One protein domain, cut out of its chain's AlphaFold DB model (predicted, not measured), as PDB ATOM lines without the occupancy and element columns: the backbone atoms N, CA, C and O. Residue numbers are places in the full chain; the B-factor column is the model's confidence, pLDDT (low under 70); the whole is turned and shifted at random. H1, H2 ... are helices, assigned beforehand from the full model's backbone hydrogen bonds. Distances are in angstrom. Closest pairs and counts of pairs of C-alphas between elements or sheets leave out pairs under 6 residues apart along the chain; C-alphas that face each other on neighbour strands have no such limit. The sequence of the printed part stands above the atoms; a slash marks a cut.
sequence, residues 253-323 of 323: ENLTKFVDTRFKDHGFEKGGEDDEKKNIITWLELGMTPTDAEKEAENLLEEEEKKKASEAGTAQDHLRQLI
ATOM      1  N   GLU A 253      33.262  -0.674 -39.209       90.75
ATOM      2  CA  GLU A 253      31.821  -0.503 -39.004       90.75
ATOM      3  C   GLU A 253      31.372  -0.976 -37.617       90.75
ATOM      4  O   GLU A 253      30.574  -0.310 -36.959       90.75
ATOM      5  N   ASN A 254      31.871  -2.127 -37.161       90.06
ATOM      6  CA  ASN A 254      31.530  -2.662 -35.848       90.06
ATOM      7  C   ASN A 254      32.160  -1.836 -34.723       90.06
ATOM      8  O   ASN A 254      31.494  -1.594 -33.719       90.06
ATOM      9  N   LEU A 255      33.397  -1.362 -34.902       91.62
ATOM     10  CA  LEU A 255      34.033  -0.432 -33.963       91.62
ATOM     11  C   LEU A 255      33.295   0.910 -33.913       91.62
ATOM     12  O   LEU A 255      33.052   1.427 -32.831       91.62
ATOM     13  N   THR A 256      32.852   1.434 -35.058       91.88
ATOM     14  CA  THR A 256      32.066   2.675 -35.109       91.88
ATOM     15  C   THR A 256      30.765   2.523 -34.333       91.88
ATOM     16  O   THR A 256      30.476   3.333 -33.461       91.88
ATOM     17  N   LYS A 257      30.018   1.437 -34.573       90.31
ATOM     18  CA  LYS A 257      28.796   1.136 -33.809       90.31
ATOM     19  C   LYS A 257      29.072   1.009 -32.313       90.31
ATOM     20  O   LYS A 257      28.243   1.443 -31.519       90.31
ATOM     21  N   PHE A 258      30.206   0.418 -31.934       89.56
ATOM     22  CA  PHE A 258      30.628   0.279 -30.539       89.56
ATOM     23  C   PHE A 258      30.850   1.633 -29.881       89.56
ATOM     24  O   PHE A 258      30.250   1.908 -28.846       89.56
ATOM     25  N   VAL A 259      31.635   2.495 -30.518       91.19
ATOM     26  CA  VAL A 259      31.932   3.830 -30.003       91.19
ATOM     27  C   VAL A 259      30.673   4.703 -29.981       91.19
ATOM     28  O   VAL A 259      30.347   5.252 -28.934       91.19
ATOM     29  N   ASP A 260      29.912   4.771 -31.079       90.62
ATOM     30  CA  ASP A 260      28.651   5.530 -31.159       90.62
ATOM     31  C   ASP A 260      27.670   5.129 -30.057       90.62
ATOM     32  O   ASP A 260      26.957   5.951 -29.497       90.62
ATOM     33  N   THR A 261      27.613   3.838 -29.757       86.38
ATOM     34  CA  THR A 261      26.762   3.309 -28.700       86.38
ATOM     35  C   THR A 261      27.234   3.761 -27.326       86.38
ATOM     36  O   THR A 261      26.441   4.217 -26.501       86.38
ATOM     37  N   ARG A 262      28.526   3.555 -27.066       85.69
ATOM     38  CA  ARG A 262      29.139   3.742 -25.754       85.69
ATOM     39  C   ARG A 262      29.173   5.216 -25.366       85.69
ATOM     40  O   ARG A 262      28.955   5.551 -24.209       85.69
ATOM     41  N   PHE A 263      29.365   6.078 -26.359       88.44
ATOM     42  CA  PHE A 263      29.515   7.521 -26.234       88.44
ATOM     43  C   PHE A 263      28.433   8.257 -27.035       88.44
ATOM     44  O   PHE A 263      28.705   9.243 -27.720       88.44
ATOM     45  N   LYS A 264      27.191   7.769 -26.957       83.56
ATOM     46  CA  LYS A 264      26.034   8.265 -27.729       83.56
ATOM     47  C   LYS A 264      25.807   9.777 -27.668       83.56
ATOM     48  O   LYS A 264      25.245  10.344 -28.600       83.56
ATOM     49  N   ASP A 265      26.261  10.417 -26.595       86.19
ATOM     50  CA  ASP A 265      26.061  11.844 -26.342       86.19
ATOM     51  C   ASP A 265      27.202  12.725 -26.897       86.19
ATOM     52  O   ASP A 265      27.110  13.949 -26.834       86.19
ATOM     53  N   HIS A 266      28.258  12.130 -27.467       83.44
ATOM     54  CA  HIS A 266      29.489  12.842 -27.832       83.44
ATOM     55  C   HIS A 266      29.734  13.024 -29.338       83.44
ATOM     56  O   HIS A 266      30.600  13.808 -29.709       83.44
ATOM     57  N   GLY A 267      28.960  12.365 -30.209       83.44
ATOM     58  CA  GLY A 267      28.915  12.662 -31.650       83.44
ATOM     59  C   GLY A 267      30.278  12.792 -32.346       83.44
ATOM     60  O   GLY A 267      30.566  13.843 -32.913       83.44
ATOM     61  N   PHE A 268      31.106  11.741 -32.317       90.19
ATOM     62  CA  PHE A 268      32.427  11.754 -32.960       90.19
ATOM     63  C   PHE A 268      32.362  12.017 -34.470       90.19
ATOM     64  O   PHE A 268      31.416  11.612 -35.153       90.19
ATOM     65  N   GLU A 269      33.406  12.662 -34.994       88.94
ATOM     66  CA  GLU A 269      33.529  12.978 -36.416       88.94
ATOM     67  C   GLU A 269      33.575  11.707 -37.275       88.94
ATOM     68  O   GLU A 269      34.296  10.750 -36.978       88.94
ATOM     69  N   LYS A 270      32.802  11.712 -38.365       89.56
ATOM     70  CA  LYS A 270      32.703  10.608 -39.326       89.56
ATOM     71  C   LYS A 270      33.153  11.060 -40.709       89.56
ATOM     72  O   LYS A 270      33.006  12.231 -41.047       89.56
ATOM     73  N   GLY A 271      33.658  10.119 -41.509       83.38
ATOM     74  CA  GLY A 271      34.060  10.374 -42.894       83.38
ATOM     75  C   GLY A 271      32.949  11.050 -43.711       83.38
ATOM     76  O   GLY A 271      31.764  10.739 -43.538       83.38
ATOM     77  N   GLY A 272      33.345  11.989 -44.576       76.94
ATOM     78  CA  GLY A 272      32.442  12.812 -45.386       76.94
ATOM     79  C   GLY A 272      31.648  12.023 -46.434       76.94
ATOM     80  O   GLY A 272      31.884  10.839 -46.662       76.94
ATOM     81  N   GLU A 273      30.688  12.681 -47.098       65.62
ATOM     82  CA  GLU A 273      29.798  12.014 -48.066       65.62
ATOM     83  C   GLU A 273      30.509  11.428 -49.292       65.62
ATOM     84  O   GLU A 273      29.998  10.458 -49.851       65.62
ATOM     85  N   ASP A 274      31.665  11.987 -49.653       70.44
ATOM     86  CA  ASP A 274      32.503  11.564 -50.780       70.44
ATOM     87  C   ASP A 274      33.658  10.631 -50.358       70.44
ATOM     88  O   ASP A 274      34.499  10.274 -51.181       70.44
ATOM     89  N   ASP A 275      33.725  10.240 -49.079       72.12
ATOM     90  CA  ASP A 275      34.748   9.332 -48.553       72.12
ATOM     91  C   ASP A 275      34.282   7.867 -48.668       72.12
ATOM     92  O   ASP A 275      33.139   7.529 -48.346       72.12
ATOM     93  N   GLU A 276      35.185   6.958 -49.054       69.88
ATOM     94  CA  GLU A 276      34.951   5.505 -48.986       69.88
ATOM     95  C   GLU A 276      34.618   5.047 -47.551       69.88
ATOM     96  O   GLU A 276      34.016   3.992 -47.346       69.88
ATOM     97  N   LYS A 277      34.963   5.870 -46.553       75.69
ATOM     98  CA  LYS A 277      34.660   5.699 -45.128       75.69
ATOM     99  C   LYS A 277      33.405   6.449 -44.654       75.69
ATOM    100  O   LYS A 277      33.310   6.782 -43.470       75.69
ATOM    101  N   LYS A 278      32.428   6.722 -45.525       78.44
ATOM    102  CA  LYS A 278      31.162   7.365 -45.125       78.44
ATOM    103  C   LYS A 278      30.554   6.667 -43.896       78.44
ATOM    104  O   LYS A 278      30.323   5.460 -43.906       78.44
ATOM    105  N   ASN A 279      30.262   7.439 -42.848       83.56
ATOM    106  CA  ASN A 279      29.751   6.980 -41.541       83.56
ATOM    107  C   ASN A 279      30.723   6.192 -40.643       83.56
ATOM    108  O   ASN A 279      30.283   5.704 -39.604       83.56
ATOM    109  N   ILE A 280      32.002   6.069 -40.992       89.88
ATOM    110  CA  ILE A 280      33.030   5.523 -40.096       89.88
ATOM    111  C   ILE A 280      33.651   6.665 -39.299       89.88
ATOM    112  O   ILE A 280      33.956   7.711 -39.872       89.88
ATOM    113  N   ILE A 281      33.853   6.459 -37.996       91.38
ATOM    114  CA  ILE A 281      34.555   7.435 -37.155       91.38
ATOM    115  C   ILE A 281      36.005   7.570 -37.635       91.38
ATOM    116  O   ILE A 281      36.705   6.573 -37.804       91.38
ATOM    117  N   THR A 282      36.443   8.803 -37.884       91.94
ATOM    118  CA  THR A 282      37.655   9.099 -38.673       91.94
ATOM    119  C   THR A 282      38.954   8.612 -38.035       91.94
ATOM    120  O   THR A 282      39.875   8.236 -38.760       91.94
ATOM    121  N   TRP A 283      39.018   8.570 -36.703       94.50
ATOM    122  CA  TRP A 283      40.184   8.115 -35.938       94.50
ATOM    123  C   TRP A 283      40.240   6.595 -35.726       94.50
ATOM    124  O   TRP A 283      41.229   6.085 -35.204       94.50
ATOM    125  N   LEU A 284      39.211   5.841 -36.133       94.50
ATOM    126  CA  LEU A 284      39.248   4.383 -36.040       94.50
ATOM    127  C   LEU A 284      40.162   3.773 -37.106       94.50
ATOM    128  O   LEU A 284      40.089   4.101 -38.295       94.50
ATOM    129  N   GLU A 285      40.955   2.788 -36.688       93.19
ATOM    130  CA  GLU A 285      41.920   2.094 -37.543       93.19
ATOM    131  C   GLU A 285      41.635   0.590 -37.651       93.19
ATOM    132  O   GLU A 285      41.088  -0.045 -36.746       93.19
ATOM    133  N   LEU A 286      42.004  -0.004 -38.793       89.69
ATOM    134  CA  LEU A 286      41.906  -1.452 -38.987       89.69
ATOM    135  C   LEU A 286      42.840  -2.171 -38.007       89.69
ATOM    136  O   LEU A 286      44.011  -1.821 -37.890       89.69
ATOM    137  N   GLY A 287      42.328  -3.208 -37.343       88.50
ATOM    138  CA  GLY A 287      43.073  -3.976 -36.339       88.50
ATOM    139  C   GLY A 287      42.968  -3.430 -34.911       88.50
ATOM    140  O   GLY A 287      43.415  -4.106 -33.986       88.50
ATOM    141  N   MET A 288      42.338  -2.269 -34.712       92.88
ATOM    142  CA  MET A 288      42.033  -1.732 -33.385       92.88
ATOM    143  C   MET A 288      41.057  -2.656 -32.635       92.88
ATOM    144  O   MET A 288      40.115  -3.199 -33.221       92.88
ATOM    145  N   THR A 289      41.272  -2.861 -31.332       91.50
ATOM    146  CA  THR A 289      40.331  -3.621 -30.496       91.50
ATOM    147  C   THR A 289      39.250  -2.709 -29.908       91.50
ATOM    148  O   THR A 289      39.468  -1.506 -29.786       91.50
ATOM    149  N   PRO A 290      38.093  -3.249 -29.478       90.62
ATOM    150  CA  PRO A 290      37.101  -2.479 -28.728       90.62
ATOM    151  C   PRO A 290      37.672  -1.707 -27.532       90.62
ATOM    152  O   PRO A 290      37.303  -0.560 -27.326       90.62
ATOM    153  N   THR A 291      38.594  -2.299 -26.764       89.44
ATOM    154  CA  THR A 291      39.220  -1.599 -25.626       89.44
ATOM    155  C   THR A 291      40.114  -0.449 -26.082       89.44
ATOM    156  O   THR A 291      40.109   0.601 -25.446       89.44
ATOM    157  N   ASP A 292      40.867  -0.623 -27.171       93.44
ATOM    158  CA  ASP A 292      41.697   0.457 -27.717       93.44
ATOM    159  C   ASP A 292      40.816   1.608 -28.218       93.44
ATOM    160  O   ASP A 292      41.097   2.765 -27.925       93.44
ATOM    161  N   ALA A 293      39.708   1.282 -28.892       93.38
ATOM    162  CA  ALA A 293      38.737   2.265 -29.357       93.38
ATOM    163  C   ALA A 293      38.041   3.002 -28.199       93.38
ATOM    164  O   ALA A 293      37.849   4.210 -28.279       93.38
ATOM    165  N   GLU A 294      37.678   2.302 -27.117       92.75
ATOM    166  CA  GLU A 294      37.100   2.924 -25.914       92.75
ATOM    167  C   GLU A 294      38.089   3.899 -25.273       92.75
ATOM    168  O   GLU A 294      37.736   5.043 -25.004       92.75
ATOM    169  N   LYS A 295      39.345   3.478 -25.105       93.38
ATOM    170  CA  LYS A 295      40.391   4.312 -24.513       93.38
ATOM    171  C   LYS A 295      40.696   5.550 -25.356       93.38
ATOM    172  O   LYS A 295      40.902   6.628 -24.808       93.38
ATOM    173  N   GLU A 296      40.751   5.403 -26.675       95.69
ATOM    174  CA  GLU A 296      40.993   6.535 -27.570       95.69
ATOM    175  C   GLU A 296      39.827   7.528 -27.542       95.69
ATOM    176  O   GLU A 296      40.046   8.733 -27.424       95.69
ATOM    177  N   ALA A 297      38.588   7.029 -27.543       94.56
ATOM    178  CA  ALA A 297      37.405   7.859 -27.357       94.56
ATOM    179  C   ALA A 297      37.461   8.642 -26.033       94.56
ATOM    180  O   ALA A 297      37.242   9.850 -26.041       94.56
ATOM    181  N   GLU A 298      37.802   7.994 -24.915       94.25
ATOM    182  CA  GLU A 298      37.961   8.660 -23.612       94.25
ATOM    183  C   GLU A 298      39.026   9.766 -23.650       94.25
ATOM    184  O   GLU A 298      38.767  10.879 -23.189       94.25
ATOM    185  N   ASN A 299      40.192   9.503 -24.252       94.94
ATOM    186  CA  ASN A 299      41.258  10.501 -24.382       94.94
ATOM    187  C   ASN A 299      40.784  11.740 -25.157       94.94
ATOM    188  O   ASN A 299      41.019  12.868 -24.720       94.94
ATOM    189  N   LEU A 300      40.089  11.538 -26.281       94.06
ATOM    190  CA  LEU A 300      39.571  12.631 -27.108       94.06
ATOM    191  C   LEU A 300      38.548  13.489 -26.350       94.06
ATOM    192  O   LEU A 300      38.551  14.713 -26.482       94.06
ATOM    193  N   LEU A 301      37.709  12.867 -25.517       92.69
ATOM    194  CA  LEU A 301      36.755  13.586 -24.671       92.69
ATOM    195  C   LEU A 301      37.455  14.412 -23.594       92.69
ATOM    196  O   LEU A 301      37.121  15.583 -23.406       92.69
ATOM    197  N   GLU A 302      38.464  13.849 -22.929       93.19
ATOM    198  CA  GLU A 302      39.256  14.602 -21.957       93.19
ATOM    199  C   GLU A 302      39.975  15.802 -22.593       93.19
ATOM    200  O   GLU A 302      40.102  16.859 -21.968       93.19
ATOM    201  N   GLU A 303      40.486  15.653 -23.816       93.19
ATOM    202  CA  GLU A 303      41.126  16.744 -24.555       93.19
ATOM    203  C   GLU A 303      40.128  17.845 -24.926       93.19
ATOM    204  O   GLU A 303      40.431  19.033 -24.765       93.19
ATOM    205  N   GLU A 304      38.919  17.475 -25.355       90.56
ATOM    206  CA  GLU A 304      37.852  18.427 -25.660       90.56
ATOM    207  C   GLU A 304      37.411  19.206 -24.407       90.56
ATOM    208  O   GLU A 304      37.244  20.429 -24.456       90.56
ATOM    209  N   GLU A 305      37.285  18.533 -23.261       91.00
ATOM    210  CA  GLU A 305      36.972  19.166 -21.976       91.00
ATOM    211  C   GLU A 305      38.078  20.122 -21.515       91.00
ATOM    212  O   GLU A 305      37.793  21.262 -21.129       91.00
ATOM    213  N   LYS A 306      39.350  19.707 -21.610       92.62
ATOM    214  CA  LYS A 306      40.509  20.559 -21.286       92.62
ATOM    215  C   LYS A 306      40.544  21.803 -22.176       92.62
ATOM    216  O   LYS A 306      40.797  22.906 -21.680       92.62
ATOM    217  N   LYS A 307      40.236  21.658 -23.469       91.94
ATOM    218  CA  LYS A 307      40.157  22.778 -24.414       91.94
ATOM    219  C   LYS A 307      39.023  23.745 -24.058       91.94
ATOM    220  O   LYS A 307      39.275  24.943 -23.930       91.94
ATOM    221  N   LYS A 308      37.813  23.235 -23.797       89.94
ATOM    222  CA  LYS A 308      36.659  24.048 -23.361       89.94
ATOM    223  C   LYS A 308      36.943  24.800 -22.057       89.94
ATOM    224  O   LYS A 308      36.596  25.974 -21.941       89.94
ATOM    225  N   ALA A 309      37.610  24.164 -21.091       88.69
ATOM    226  CA  ALA A 309      37.994  24.803 -19.832       88.69
ATOM    227  C   ALA A 309      39.007  25.946 -20.036       88.69
ATOM    228  O   ALA A 309      38.862  27.017 -19.441       88.69
ATOM    229  N   SER A 310      39.997  25.754 -20.915       87.94
ATOM    230  CA  SER A 310      40.978  26.792 -21.265       87.94
ATOM    231  C   SER A 310      40.334  27.988 -21.977       87.94
ATOM    232  O   SER A 310      40.652  29.142 -21.678       87.94
ATOM    233  N   GLU A 311      39.412  27.737 -22.909       87.25
ATOM    234  CA  GLU A 311      38.685  28.785 -23.637       87.25
ATOM    235  C   GLU A 311      37.758  29.582 -22.704       87.25
ATOM    236  O   GLU A 311      37.731  30.814 -22.763       87.25
ATOM    237  N   ALA A 312      37.068  28.909 -21.777       82.56
ATOM    238  CA  ALA A 312      36.225  29.557 -20.775       82.56
ATOM    239  C   ALA A 312      37.026  30.449 -19.808       82.56
ATOM    240  O   ALA A 312      36.590  31.561 -19.500       82.56
ATOM    241  N   GLY A 313      38.208  30.001 -19.368       82.25
ATOM    242  CA  GLY A 313      39.114  30.812 -18.545       82.25
ATOM    243  C   GLY A 313      39.599  32.064 -19.281       82.25
ATOM    244  O   GLY A 313      39.512  33.173 -18.756       82.25
ATOM    245  N   THR A 314      39.997  31.907 -20.546       79.50
ATOM    246  CA  THR A 314      40.456  33.018 -21.396       79.50
ATOM    247  C   THR A 314      39.343  34.047 -21.638       79.50
ATOM    248  O   THR A 314      39.579  35.255 -21.580       79.50
ATOM    249  N   ALA A 315      38.105  33.592 -21.855       75.19
ATOM    250  CA  ALA A 315      36.947  34.470 -22.019       75.19
ATOM    251  C   ALA A 315      36.607  35.254 -20.736       75.19
ATOM    252  O   ALA A 315      36.273  36.437 -20.813       75.19
ATOM    253  N   GLN A 316      36.725  34.631 -19.556       70.69
ATOM    254  CA  GLN A 316      36.527  35.314 -18.270       70.69
ATOM    255  C   GLN A 316      37.600  36.376 -18.003       70.69
ATOM    256  O   GLN A 316      37.272  37.457 -17.508       70.69
ATOM    257  N   ASP A 317      38.853  36.105 -18.364       74.06
ATOM    258  CA  ASP A 317      39.948  37.064 -18.214       74.06
ATOM    259  C   ASP A 317      39.799  38.261 -19.163       74.06
ATOM    260  O   ASP A 317      39.984  39.404 -18.742       74.06
ATOM    261  N   HIS A 318      39.360  38.037 -20.405       71.06
ATOM    262  CA  HIS A 318      39.017  39.127 -21.325       71.06
ATOM    263  C   HIS A 318      37.840  39.975 -20.823       71.06
ATOM    264  O   HIS A 318      37.880  41.200 -20.936       71.06
ATOM    265  N   LEU A 319      36.811  39.355 -20.235       70.12
ATOM    266  CA  LEU A 319      35.672  40.086 -19.675       70.12
ATOM    267  C   LEU A 319      36.086  40.953 -18.472       70.12
ATOM    268  O   LEU A 319      35.592  42.065 -18.320       70.12
ATOM    269  N   ARG A 320      37.022  40.470 -17.643       69.50
ATOM    270  CA  ARG A 320      37.593  41.224 -16.513       69.50
ATOM    271  C   ARG A 320      38.455  42.409 -16.941       69.50
ATOM    272  O   ARG A 320      38.565  43.351 -16.173       69.50
ATOM    273  N   GLN A 321      39.066  42.376 -18.125       73.44
ATOM    274  CA  GLN A 321      39.833  43.512 -18.657       73.44
ATOM    275  C   GLN A 321      38.948  44.629 -19.234       73.44
ATOM    276  O   GLN A 321      39.438  45.732 -19.464       73.44
ATOM    277  N   LEU A 322      37.666  44.348 -19.491       72.81
ATOM    278  CA  LEU A 322      36.700  45.304 -20.044       72.81
ATOM    279  C   LEU A 322      35.852  46.019 -18.974       72.81
ATOM    280  O   LEU A 322      35.092  46.921 -19.331       72.81
ATOM    281  N   ILE A 323      35.965  45.621 -17.700       69.94
ATOM    282  CA  ILE A 323      35.292  46.228 -16.533       69.94
ATOM    283  C   ILE A 323      36.313  47.043 -15.742       69.94
ATOM    284  O   ILE A 323      35.980  48.193 -15.382       69.94
TER     285      ILE A 323
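What this domain is: This is residues 253 to 323 of the 323 residues of the protein "Hypothetical protein" of Attheya septentrionalis (UniProt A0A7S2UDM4). One long helix, H2, sticks out as an arm at residues 302 to 323, of which 302 to 321 belong to H2, from a small body of its first part, the short helix H1 and a long looping link. H1 packs steeply tilted on the first part of H2. The printed part has 71 residues with two named helices, H1 then H2, and no named strand; its class is all helix. It is elongated, 53 by 29 by 18 A, and only just loose, close to extended, with a radius of gyration of the C-alphas of 16.6 A.

How they stand to each other: H2, residues 290 to 321, touches H1, residues 253 to 262, with its residues 290 to 297 alone. Their closest C-alphas, of Pro 290 and Leu 255, are 6.4 A apart. They run the same way at a steep tilt of 52 degrees. In H1 and H2 every O i to N i+4 pair is within hydrogen-bond range.

Where its parts are: H2 runs 47.2 A from C-alpha 290 at (37.101, -2.479, -28.728) to C-alpha 321 at (39.833, 43.512, -18.657). H1 begins at C-alpha 253, (31.821, -0.503, -39.004), and is 14.2 A long.

The domain as a whole: The C-alphas farthest apart, of Gly 287 and Ile 323, are 54.5 A apart. The link from H1 to H2, residues 263 to 289, is long. The printed part has no cut; pLDDT is under 70 at residues 273, 276, 320 and 323.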